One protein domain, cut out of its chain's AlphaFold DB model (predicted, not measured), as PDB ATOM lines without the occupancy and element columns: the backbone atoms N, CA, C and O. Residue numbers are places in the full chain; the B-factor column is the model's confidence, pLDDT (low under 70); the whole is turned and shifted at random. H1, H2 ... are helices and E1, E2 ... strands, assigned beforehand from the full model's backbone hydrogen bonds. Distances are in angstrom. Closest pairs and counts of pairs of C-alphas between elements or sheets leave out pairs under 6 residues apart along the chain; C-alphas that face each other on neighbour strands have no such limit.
ATOM      1  N   GLU A 279     -23.242   7.267 -30.528       95.12
ATOM      2  CA  GLU A 279     -21.846   7.701 -30.544       95.12
ATOM      3  C   GLU A 279     -21.771   9.191 -30.867       95.12
ATOM      4  O   GLU A 279     -21.219   9.979 -30.104       95.12
ATOM      5  N   PHE A 280     -22.381   9.576 -31.985       94.62
ATOM      6  CA  PHE A 280     -22.566  10.958 -32.391       94.62
ATOM      7  C   PHE A 280     -23.724  11.053 -33.379       94.62
ATOM      8  O   PHE A 280     -24.161  10.061 -33.971       94.62
ATOM      9  N   TRP A 281     -24.176  12.276 -33.614       95.81
ATOM     10  CA  TRP A 281     -25.062  12.571 -34.724       95.81
ATOM     11  C   TRP A 281     -24.578  13.809 -35.465       95.81
ATOM     12  O   TRP A 281     -24.020  14.733 -34.874       95.81
ATOM     13  N   ALA A 282     -24.720  13.791 -36.785       93.69
ATOM     14  CA  ALA A 282     -24.142  14.786 -37.669       93.69
ATOM     15  C   ALA A 282     -25.138  15.217 -38.740       93.69
ATOM     16  O   ALA A 282     -26.013  14.454 -39.149       93.69
ATOM     17  N   TYR A 283     -24.990  16.443 -39.220       92.25
ATOM     18  CA  TYR A 283     -25.693  16.917 -40.397       92.25
ATOM     19  C   TYR A 283     -24.864  16.616 -41.646       92.25
ATOM     20  O   TYR A 283     -23.709  17.026 -41.763       92.25
ATOM     21  N   ASP A 284     -25.462  15.897 -42.589       89.38
ATOM     22  CA  ASP A 284     -24.889  15.626 -43.899       89.38
ATOM     23  C   ASP A 284     -25.371  16.688 -44.895       89.38
ATOM     24  O   ASP A 284     -26.521  16.681 -45.345       89.38
ATOM     25  N   ASP A 285     -24.469  17.602 -45.252       84.31
ATOM     26  CA  ASP A 285     -24.732  18.699 -46.181       84.31
ATOM     27  C   ASP A 285     -25.009  18.235 -47.617       84.31
ATOM     28  O   ASP A 285     -25.715  18.923 -48.362       84.31
ATOM     29  N   GLU A 286     -24.493  17.086 -48.044       83.00
ATOM     30  CA  GLU A 286     -24.695  16.618 -49.418       83.00
ATOM     31  C   GLU A 286     -26.143  16.170 -49.612       83.00
ATOM     32  O   GLU A 286     -26.806  16.531 -50.587       83.00
ATOM     33  N   THR A 287     -26.671  15.456 -48.622       83.00
ATOM     34  CA  THR A 287     -28.042  14.930 -48.638       83.00
ATOM     35  C   THR A 287     -29.035  15.810 -47.881       83.00
ATOM     36  O   THR A 287     -30.239  15.579 -47.939       83.00
ATOM     37  N   ALA A 288     -28.571  16.848 -47.189       86.25
ATOM     38  CA  ALA A 288     -29.387  17.686 -46.316       86.25
ATOM     39  C   ALA A 288     -30.094  16.920 -45.184       86.25
ATOM     40  O   ALA A 288     -31.193  17.317 -44.790       86.25
ATOM     41  N   THR A 289     -29.551  15.798 -44.719       89.56
ATOM     42  CA  THR A 289     -30.188  14.928 -43.713       89.56
ATOM     43  C   THR A 289     -29.373  14.897 -42.427       89.56
ATOM     44  O   THR A 289     -28.199  15.253 -42.443       89.56
ATOM     45  N   ALA A 290     -29.978  14.477 -41.318       92.38
ATOM     46  CA  ALA A 290     -29.217  14.167 -40.111       92.38
ATOM     47  C   ALA A 290     -28.904  12.667 -40.075       92.38
ATOM     48  O   ALA A 290     -29.729  11.843 -40.465       92.38
ATOM     49  N   THR A 291     -27.716  12.302 -39.623       93.81
ATOM     50  CA  THR A 291     -27.284  10.919 -39.433       93.81
ATOM     51  C   THR A 291     -26.969  10.682 -37.967       93.81
ATOM     52  O   THR A 291     -26.406  11.545 -37.307       93.81
ATOM     53  N   ILE A 292     -27.334   9.513 -37.455       95.94
ATOM     54  CA  ILE A 292     -27.043   9.065 -36.096       95.94
ATOM     55  C   ILE A 292     -26.189   7.807 -36.219       95.94
ATOM     56  O   ILE A 292     -26.615   6.803 -36.804       95.94
ATOM     57  N   LYS A 293     -24.969   7.878 -35.687       95.38
ATOM     58  CA  LYS A 293     -24.064   6.740 -35.567       95.38
ATOM     59  C   LYS A 293     -24.176   6.169 -34.159       95.38
ATOM     60  O   LYS A 293     -24.148   6.906 -33.177       95.38
ATOM     61  N   PHE A 294     -24.284   4.850 -34.077       96.12
ATOM     62  CA  PHE A 294     -24.319   4.108 -32.821       96.12
ATOM     63  C   PHE A 294     -22.987   3.399 -32.588       96.12
ATOM     64  O   PHE A 294     -22.373   2.921 -33.546       96.12
ATOM     65  N   LYS A 295     -22.595   3.262 -31.319       94.81
ATOM     66  CA  LYS A 295     -21.338   2.613 -30.908       94.81
ATOM     67  C   LYS A 295     -21.303   1.135 -31.289       94.81
ATOM     68  O   LYS A 295     -20.305   0.642 -31.797       94.81
ATOM     69  N   ASN A 296     -22.418   0.440 -31.061       93.88
ATOM     70  CA  ASN A 296     -22.501  -1.017 -31.174       93.88
ATOM     71  C   ASN A 296     -23.329  -1.482 -32.383       93.88
ATOM     72  O   ASN A 296     -23.638  -2.668 -32.490       93.88
ATOM     73  N   ARG A 297     -23.718  -0.569 -33.288       91.50
ATOM     74  CA  ARG A 297     -24.489  -0.905 -34.495       91.50
ATOM     75  C   ARG A 297     -23.709  -0.521 -35.746       91.50
ATOM     76  O   ARG A 297     -23.181   0.588 -35.874       91.50
ATOM     77  N   GLU A 298     -23.672  -1.443 -36.700       86.69
ATOM     78  CA  GLU A 298     -23.043  -1.198 -37.999       86.69
ATOM     79  C   GLU A 298     -23.829  -0.152 -38.798       86.69
ATOM     80  O   GLU A 298     -23.245   0.755 -39.393       86.69
ATOM     81  N   HIS A 299     -25.161  -0.230 -38.734       86.56
ATOM     82  CA  HIS A 299     -26.060   0.660 -39.454       86.56
ATOM     83  C   HIS A 299     -26.050   2.094 -38.898       86.56
ATOM     84  O   HIS A 299     -26.126   2.317 -37.689       86.56
ATOM     85  N   ILE A 300     -26.015   3.067 -39.812       90.19
ATOM     86  CA  ILE A 300     -26.195   4.494 -39.528       90.19
ATOM     87  C   ILE A 300     -27.657   4.835 -39.779       90.19
ATOM     88  O   ILE A 300     -28.134   4.718 -40.909       90.19
ATOM     89  N   MET A 301     -28.350   5.312 -38.748       91.69
ATOM     90  CA  MET A 301     -29.708   5.813 -38.921       91.69
ATOM     91  C   MET A 301     -29.666   7.178 -39.598       91.69
ATOM     92  O   MET A 301     -28.869   8.036 -39.229       91.69
ATOM     93  N   ARG A 302     -30.544   7.400 -40.573       90.75
ATOM     94  CA  ARG A 302     -30.655   8.679 -41.276       90.75
ATOM     95  C   ARG A 302     -32.055   9.251 -41.104       90.75
ATOM     96  O   ARG A 302     -33.039   8.582 -41.401       90.75
ATOM     97  N   LEU A 303     -32.119  10.488 -40.631       91.25
ATOM     98  CA  LEU A 303     -33.332  11.277 -40.488       91.25
ATOM     99  C   LEU A 303     -33.464  12.173 -41.715       91.25
ATOM    100  O   LEU A 303     -32.679  13.104 -41.934       91.25
ATOM    101  N   ILE A 304     -34.450  11.859 -42.545       87.25
ATOM    102  CA  ILE A 304     -34.709  12.582 -43.778       87.25
ATOM    103  C   ILE A 304     -35.349  13.923 -43.449       87.25
ATOM    104  O   ILE A 304     -35.020  14.894 -44.100       87.25
ATOM    105  N   SER A 305     -36.197  14.058 -42.440       86.31
ATOM    106  CA  SER A 305     -36.749  15.350 -42.011       86.31
ATOM    107  C   SER A 305     -36.560  15.532 -40.517       86.31
ATOM    108  O   SER A 305     -36.486  14.552 -39.781       86.31
ATOM    109  N   ALA A 306     -36.559  16.782 -40.043       88.38
ATOM    110  CA  ALA A 306     -36.638  17.018 -38.609       88.38
ATOM    111  C   ALA A 306     -37.874  16.339 -38.008       88.38
ATOM    112  O   ALA A 306     -37.793  15.829 -36.903       88.38
ATOM    113  N   LYS A 307     -38.989  16.233 -38.750       86.88
ATOM    114  CA  LYS A 307     -40.201  15.523 -38.298       86.88
ATOM    115  C   LYS A 307     -39.956  14.062 -37.918       86.88
ATOM    116  O   LYS A 307     -40.710  13.533 -37.108       86.88
ATOM    117  N   ASP A 308     -38.901  13.432 -38.430       88.50
ATOM    118  CA  ASP A 308     -38.530  12.073 -38.029       88.50
ATOM    119  C   ASP A 308     -38.106  12.009 -36.555       88.50
ATOM    120  O   ASP A 308     -38.191  10.946 -35.944       88.50
ATOM    121  N   LEU A 309     -37.721  13.146 -35.957       91.50
ATOM    122  CA  LEU A 309     -37.431  13.250 -34.530       91.50
ATOM    123  C   LEU A 309     -38.663  12.979 -33.661       91.50
ATOM    124  O   LEU A 309     -38.521  12.482 -32.551       91.50
ATOM    125  N   LEU A 310     -39.876  13.206 -34.178       90.00
ATOM    126  CA  LEU A 310     -41.128  12.936 -33.456       90.00
ATOM    127  C   LEU A 310     -41.340  11.443 -33.155       90.00
ATOM    128  O   LEU A 310     -42.240  11.084 -32.406       90.00
ATOM    129  N   ARG A 311     -40.521  10.562 -33.741       90.75
ATOM    130  CA  ARG A 311     -40.533   9.123 -33.458       90.75
ATOM    131  C   ARG A 311     -39.817   8.773 -32.157       90.75
ATOM    132  O   ARG A 311     -40.018   7.674 -31.645       90.75
ATOM    133  N   PHE A 312     -38.949   9.648 -31.664       93.25
ATOM    134  CA  PHE A 312     -38.175   9.420 -30.451       93.25
ATOM    135  C   PHE A 312     -38.961   9.838 -29.210       93.25
ATOM    136  O   PHE A 312     -39.862  10.675 -29.272       93.25
ATOM    137  N   ARG A 313     -38.634   9.226 -28.071       93.69
ATOM    138  CA  ARG A 313     -39.198   9.613 -26.774       93.69
ATOM    139  C   ARG A 313     -38.386  10.748 -26.162       93.69
ATOM    140  O   ARG A 313     -37.286  11.049 -26.607       93.69
ATOM    141  N   GLU A 314     -38.923  11.364 -25.116       93.69
ATOM    142  CA  GLU A 314     -38.288  12.494 -24.428       93.69
ATOM    143  C   GLU A 314     -36.838  12.192 -24.021       93.69
ATOM    144  O   GLU A 314     -35.939  12.963 -24.348       93.69
ATOM    145  N   LYS A 315     -36.589  11.023 -23.415       95.38
ATOM    146  CA  LYS A 315     -35.238  10.570 -23.052       95.38
ATOM    147  C   LYS A 315     -34.277  10.567 -24.246       95.38
ATOM    148  O   LYS A 315     -33.148  11.031 -24.139       95.38
ATOM    149  N   ASP A 316     -34.730  10.065 -25.391       95.94
ATOM    150  CA  ASP A 316     -33.932   9.990 -26.615       95.94
ATOM    151  C   ASP A 316     -33.644  11.391 -27.186       95.94
ATOM    152  O   ASP A 316     -32.524  11.669 -27.616       95.94
ATOM    153  N   ILE A 317     -34.627  12.299 -27.143       94.88
ATOM    154  CA  ILE A 317     -34.448  13.701 -27.547       94.88
ATOM    155  C   ILE A 317     -33.416  14.399 -26.654       94.88
ATOM    156  O   ILE A 317     -32.519  15.061 -27.175       94.88
ATOM    157  N   LEU A 318     -33.473  14.190 -25.334       93.56
ATOM    158  CA  LEU A 318     -32.472  14.705 -24.393       93.56
ATOM    159  C   LEU A 318     -31.073  14.152 -24.693       93.56
ATOM    160  O   LEU A 318     -30.089  14.892 -24.632       93.56
ATOM    161  N   THR A 319     -30.971  12.877 -25.080       94.12
ATOM    162  CA  THR A 319     -29.704  12.287 -25.523       94.12
ATOM    163  C   THR A 319     -29.151  13.010 -26.754       94.12
ATOM    164  O   THR A 319     -27.965  13.346 -26.775       94.12
ATOM    165  N   LEU A 320     -29.977  13.314 -27.760       93.75
ATOM    166  CA  LEU A 320     -29.541  14.077 -28.940       93.75
ATOM    167  C   LEU A 320     -29.123  15.508 -28.588       93.75
ATOM    168  O   LEU A 320     -28.085  15.978 -29.068       93.75
ATOM    169  N   ALA A 321     -29.892  16.174 -27.724       91.06
ATOM    170  CA  ALA A 321     -29.604  17.518 -27.232       91.06
ATOM    171  C   ALA A 321     -28.231  17.582 -26.547       91.06
ATOM    172  O   ALA A 321     -27.416  18.453 -26.853       91.06
ATOM    173  N   HIS A 322     -27.945  16.601 -25.685       91.19
ATOM    174  CA  HIS A 322     -26.673  16.486 -24.976       91.19
ATOM    175  C   HIS A 322     -25.482  16.290 -25.925       91.19
ATOM    176  O   HIS A 322     -24.430  16.891 -25.722       91.19
ATOM    177  N   HIS A 323     -25.633  15.469 -26.971       87.44
ATOM    178  CA  HIS A 323     -24.534  15.186 -27.898       87.44
ATOM    179  C   HIS A 323     -24.223  16.341 -28.861       87.44
ATOM    180  O   HIS A 323     -23.104  16.385 -29.360       87.44
ATOM    181  N   GLN A 324     -25.170  17.265 -29.085       86.81
ATOM    182  CA  GLN A 324     -25.137  18.330 -30.101       86.81
ATOM    183  C   GLN A 324     -24.906  17.818 -31.535       86.81
ATOM    184  O   GLN A 324     -24.069  16.960 -31.806       86.81
ATOM    185  N   ILE A 325     -25.651  18.351 -32.508       89.38
ATOM    186  CA  ILE A 325     -25.461  17.921 -33.899       89.38
ATOM    187  C   ILE A 325     -24.123  18.437 -34.441       89.38
ATOM    188  O   ILE A 325     -23.839  19.637 -34.430       89.38
ATOM    189  N   ILE A 326     -23.305  17.536 -34.974       91.06
ATOM    190  CA  ILE A 326     -22.034  17.890 -35.606       91.06
ATOM    191  C   ILE A 326     -22.306  18.429 -37.014       91.06
ATOM    192  O   ILE A 326     -22.905  17.747 -37.842       91.06
ATOM    193  N   CYS A 327     -21.838  19.640 -37.311       85.94
ATOM    194  CA  CYS A 327     -21.955  20.268 -38.634       85.94
ATOM    195  C   CYS A 327     -20.585  20.767 -39.117       85.94
ATOM    196  O   CYS A 327     -19.721  21.108 -38.304       85.94
ATOM    197  N   ARG A 328     -20.373  20.863 -40.437       79.88
ATOM    198  CA  ARG A 328     -19.162  21.502 -40.985       79.88
ATOM    199  C   ARG A 328     -19.147  22.997 -40.624       79.88
ATOM    200  O   ARG A 328     -20.139  23.694 -40.825       79.88
ATOM    201  N   LYS A 329     -18.009  23.482 -40.104       65.88
ATOM    202  CA  LYS A 329     -17.841  24.844 -39.545       65.88
ATOM    203  C   LYS A 329     -18.228  25.971 -40.513       65.88
ATOM    204  O   LYS A 329     -18.748  26.986 -40.063       65.88
ATOM    205  N   ASP A 330     -18.053  25.765 -41.815       63.62
ATOM    206  CA  ASP A 330     -18.278  26.800 -42.836       63.62
ATOM    207  C   ASP A 330     -19.755  26.936 -43.268       63.62
ATOM    208  O   ASP A 330     -20.108  27.867 -43.987       63.62
ATOM    209  N   PHE A 331     -20.631  26.029 -42.814       56.28
ATOM    210  CA  PHE A 331     -22.066  25.979 -43.149       56.28
ATOM    211  C   PHE A 331     -22.982  26.205 -41.930       56.28
ATOM    212  O   PHE A 331     -24.166  25.854 -41.951       56.28
ATOM    213  N   MET A 332     -22.423  26.804 -40.872       53.44
ATOM    214  CA  MET A 332     -23.038  26.986 -39.556       53.44
ATOM    215  C   MET A 332     -24.481  27.496 -39.602       53.44
ATOM    216  O   MET A 332     -24.749  28.546 -40.176       53.44
ATOM    217  N   GLU A 333     -25.330  26.745 -38.888       54.97
ATOM    218  CA  GLU A 333     -26.654  27.022 -38.315       54.97
ATOM    219  C   GLU A 333     -27.921  26.912 -39.172       54.97
ATOM    220  O   GLU A 333     -28.678  25.975 -38.919       54.97
ATOM    221  N   PRO A 334     -28.244  27.775 -40.158       63.28
ATOM    222  CA  PRO A 334     -29.599  27.857 -40.692       63.28
ATOM    223  C   PRO A 334     -30.144  26.543 -41.243       63.28
ATOM    224  O   PRO A 334     -31.355  26.352 -41.238       63.28
ATOM    225  N   THR A 335     -29.280  25.681 -41.777       67.25
ATOM    226  CA  THR A 335     -29.690  24.454 -42.466       67.25
ATOM    227  C   THR A 335     -29.895  23.286 -41.501       67.25
ATOM    228  O   THR A 335     -30.877  22.562 -41.637       67.25
ATOM    229  N   ALA A 336     -29.025  23.142 -40.497       78.69
ATOM    230  CA  ALA A 336     -29.204  22.176 -39.413       78.69
ATOM    231  C   ALA A 336     -30.221  22.657 -38.362       78.69
ATOM    232  O   ALA A 336     -30.734  21.843 -37.597       78.69
ATOM    233  N   LYS A 337     -30.568  23.956 -38.371       82.94
ATOM    234  CA  LYS A 337     -31.534  24.583 -37.456       82.94
ATOM    235  C   LYS A 337     -32.884  23.881 -37.421       82.94
ATOM    236  O   LYS A 337     -33.521  23.867 -36.380       82.94
ATOM    237  N   GLU A 338     -33.315  23.292 -38.537       85.06
ATOM    238  CA  GLU A 338     -34.558  22.513 -38.582       85.06
ATOM    239  C   GLU A 338     -34.521  21.343 -37.586       85.06
ATOM    240  O   GLU A 338     -35.506  21.090 -36.902       85.06
ATOM    241  N   PHE A 339     -33.375  20.664 -37.471       88.25
ATOM    242  CA  PHE A 339     -33.182  19.555 -36.539       88.25
ATOM    243  C   PHE A 339     -32.875  20.054 -35.129       88.25
ATOM    244  O   PHE A 339     -33.467  19.557 -34.175       88.25
ATOM    245  N   THR A 340     -31.986  21.044 -34.983       86.94
ATOM    246  CA  THR A 340     -31.616  21.535 -33.646       86.94
ATOM    247  C   THR A 340     -32.786  22.193 -32.929       86.94
ATOM    248  O   THR A 340     -32.951  21.965 -31.742       86.94
ATOM    249  N   ALA A 341     -33.657  22.922 -33.630       86.25
ATOM    250  CA  ALA A 341     -34.829  23.557 -33.024       86.25
ATOM    251  C   ALA A 341     -35.848  22.564 -32.435       86.25
ATOM    252  O   ALA A 341     -36.712  22.978 -31.671       86.25
ATOM    253  N   MET A 342     -35.767  21.279 -32.794       85.12
ATOM    254  CA  MET A 342     -36.666  20.229 -32.306       85.12
ATOM    255  C   MET A 342     -36.082  19.415 -31.143       85.12
ATOM    256  O   MET A 342     -36.772  18.550 -30.613       85.12
TER     257      MET A 342
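This is residues 279 to 342 of the 344 residues of an uncharacterized protein of Lactuca saligna (UniProt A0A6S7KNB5). A small wall of three antiparallel strands, E1, E2 and E3, has three short helices, H1, H2 and H3, gathered over one of its faces, while its other face is bare. H1 and H2 only graze the wall, H1 nearest to E3 and H2 nearest to E1, and H3 comes closest to E2, the three helices' centres making a triangle; a long link, residues 324 to 336, leads from H2 to H3. The printed part has 64 residues, with three named strands followed by three named helices, in the order E1 E2 E3 H1 H2 H3; the sheet's order is E1 - E2 - E3, and the class is mixed, helices and strands. The whole is compact, with a radius of gyration of the C-alphas of 11.2 A, and rounded, with spans of 30 by 24 by 20 A.

E1 is residues 279 to 284, 15.8 A from first to last C-alpha, and it begins with C-alpha 279 at (-21.846, 7.701, -30.544). E2, residues 289 to 294, is 16.4 A long. E3, residues 301 to 303, is 6.7 A long. H1 takes residues 306 to 311 and measures 10.2 A. H2, the longest helix by residues, is residues 314 to 323 and 14.4 A long, beginning with C-alpha 314 at (-38.288, 12.494, -24.428). H3, residues 337 to 340, is 4.9 A long and ends with C-alpha 340 at (-31.616, 21.535, -33.646).

The strands E1, E2 and E3 form a meander, each strand the antiparallel neighbour of the one before. E1 and E2 are a hairpin, with 163 degrees between their directions; N 282 and O 291 are 2.9 A apart and N 291 and O 282 are 2.8 A apart, both within hydrogen-bond range. E2 and E3 are also a hairpin, at 155 degrees, with N 292 and O 301 at 2.8 A and N 303 and O 290 at 2.8 A, within hydrogen-bond range. E1 and E3 are edge strands and E2 is the inner strand. H1 is on the sheet but only grazes it, with residues 306 to 309; the closest C-alphas of E3 and H1 are those of Leu 303 and Leu 309, 7.5 A apart. H2 is on the sheet and only grazes it, with residues 319 to 323; the closest C-alphas of E1 and H2 are those of Phe 280 and His 323, 6.5 A apart. H3 is only just not on the sheet, with 4 pairs of C-alphas within 10 A; the C-alphas of Ala 290 and Phe 339, the closest of E2 and H3, are 7.6 A apart. H3 is apart from E1 and E3. H1 and H3 only just touch, with 3 pairs of C-alphas within 8 A, the closest being those of Ala 306 and Phe 339 at 4.8 A. H1 and H2 are close but not clearly touching, with the C-alphas of Leu 309 and Ile 317 closest at 7.6 A. They run opposite ways at a steep tilt of 45 degrees. H2 and H3 are close but not clearly touching; their closest C-alphas, of Ala 321 and Thr 340, are 7.8 A apart. In H2 every O i to N i+4 pair is within hydrogen-bond range; in H1 0 of 2 are, beside 3 of 3 O i to N i+3 pairs, and H3 is too short for an O i to N i+4 pair.

The two C-alphas farthest apart are those of Arg 313 and Asp 330, at 31.5 A. The printed part has no cut. The link from H2 to H3, 13 residues, is long. The mean pLDDT of the printed part is 86.8, and residues 329 to 335, within that long link, are under 70.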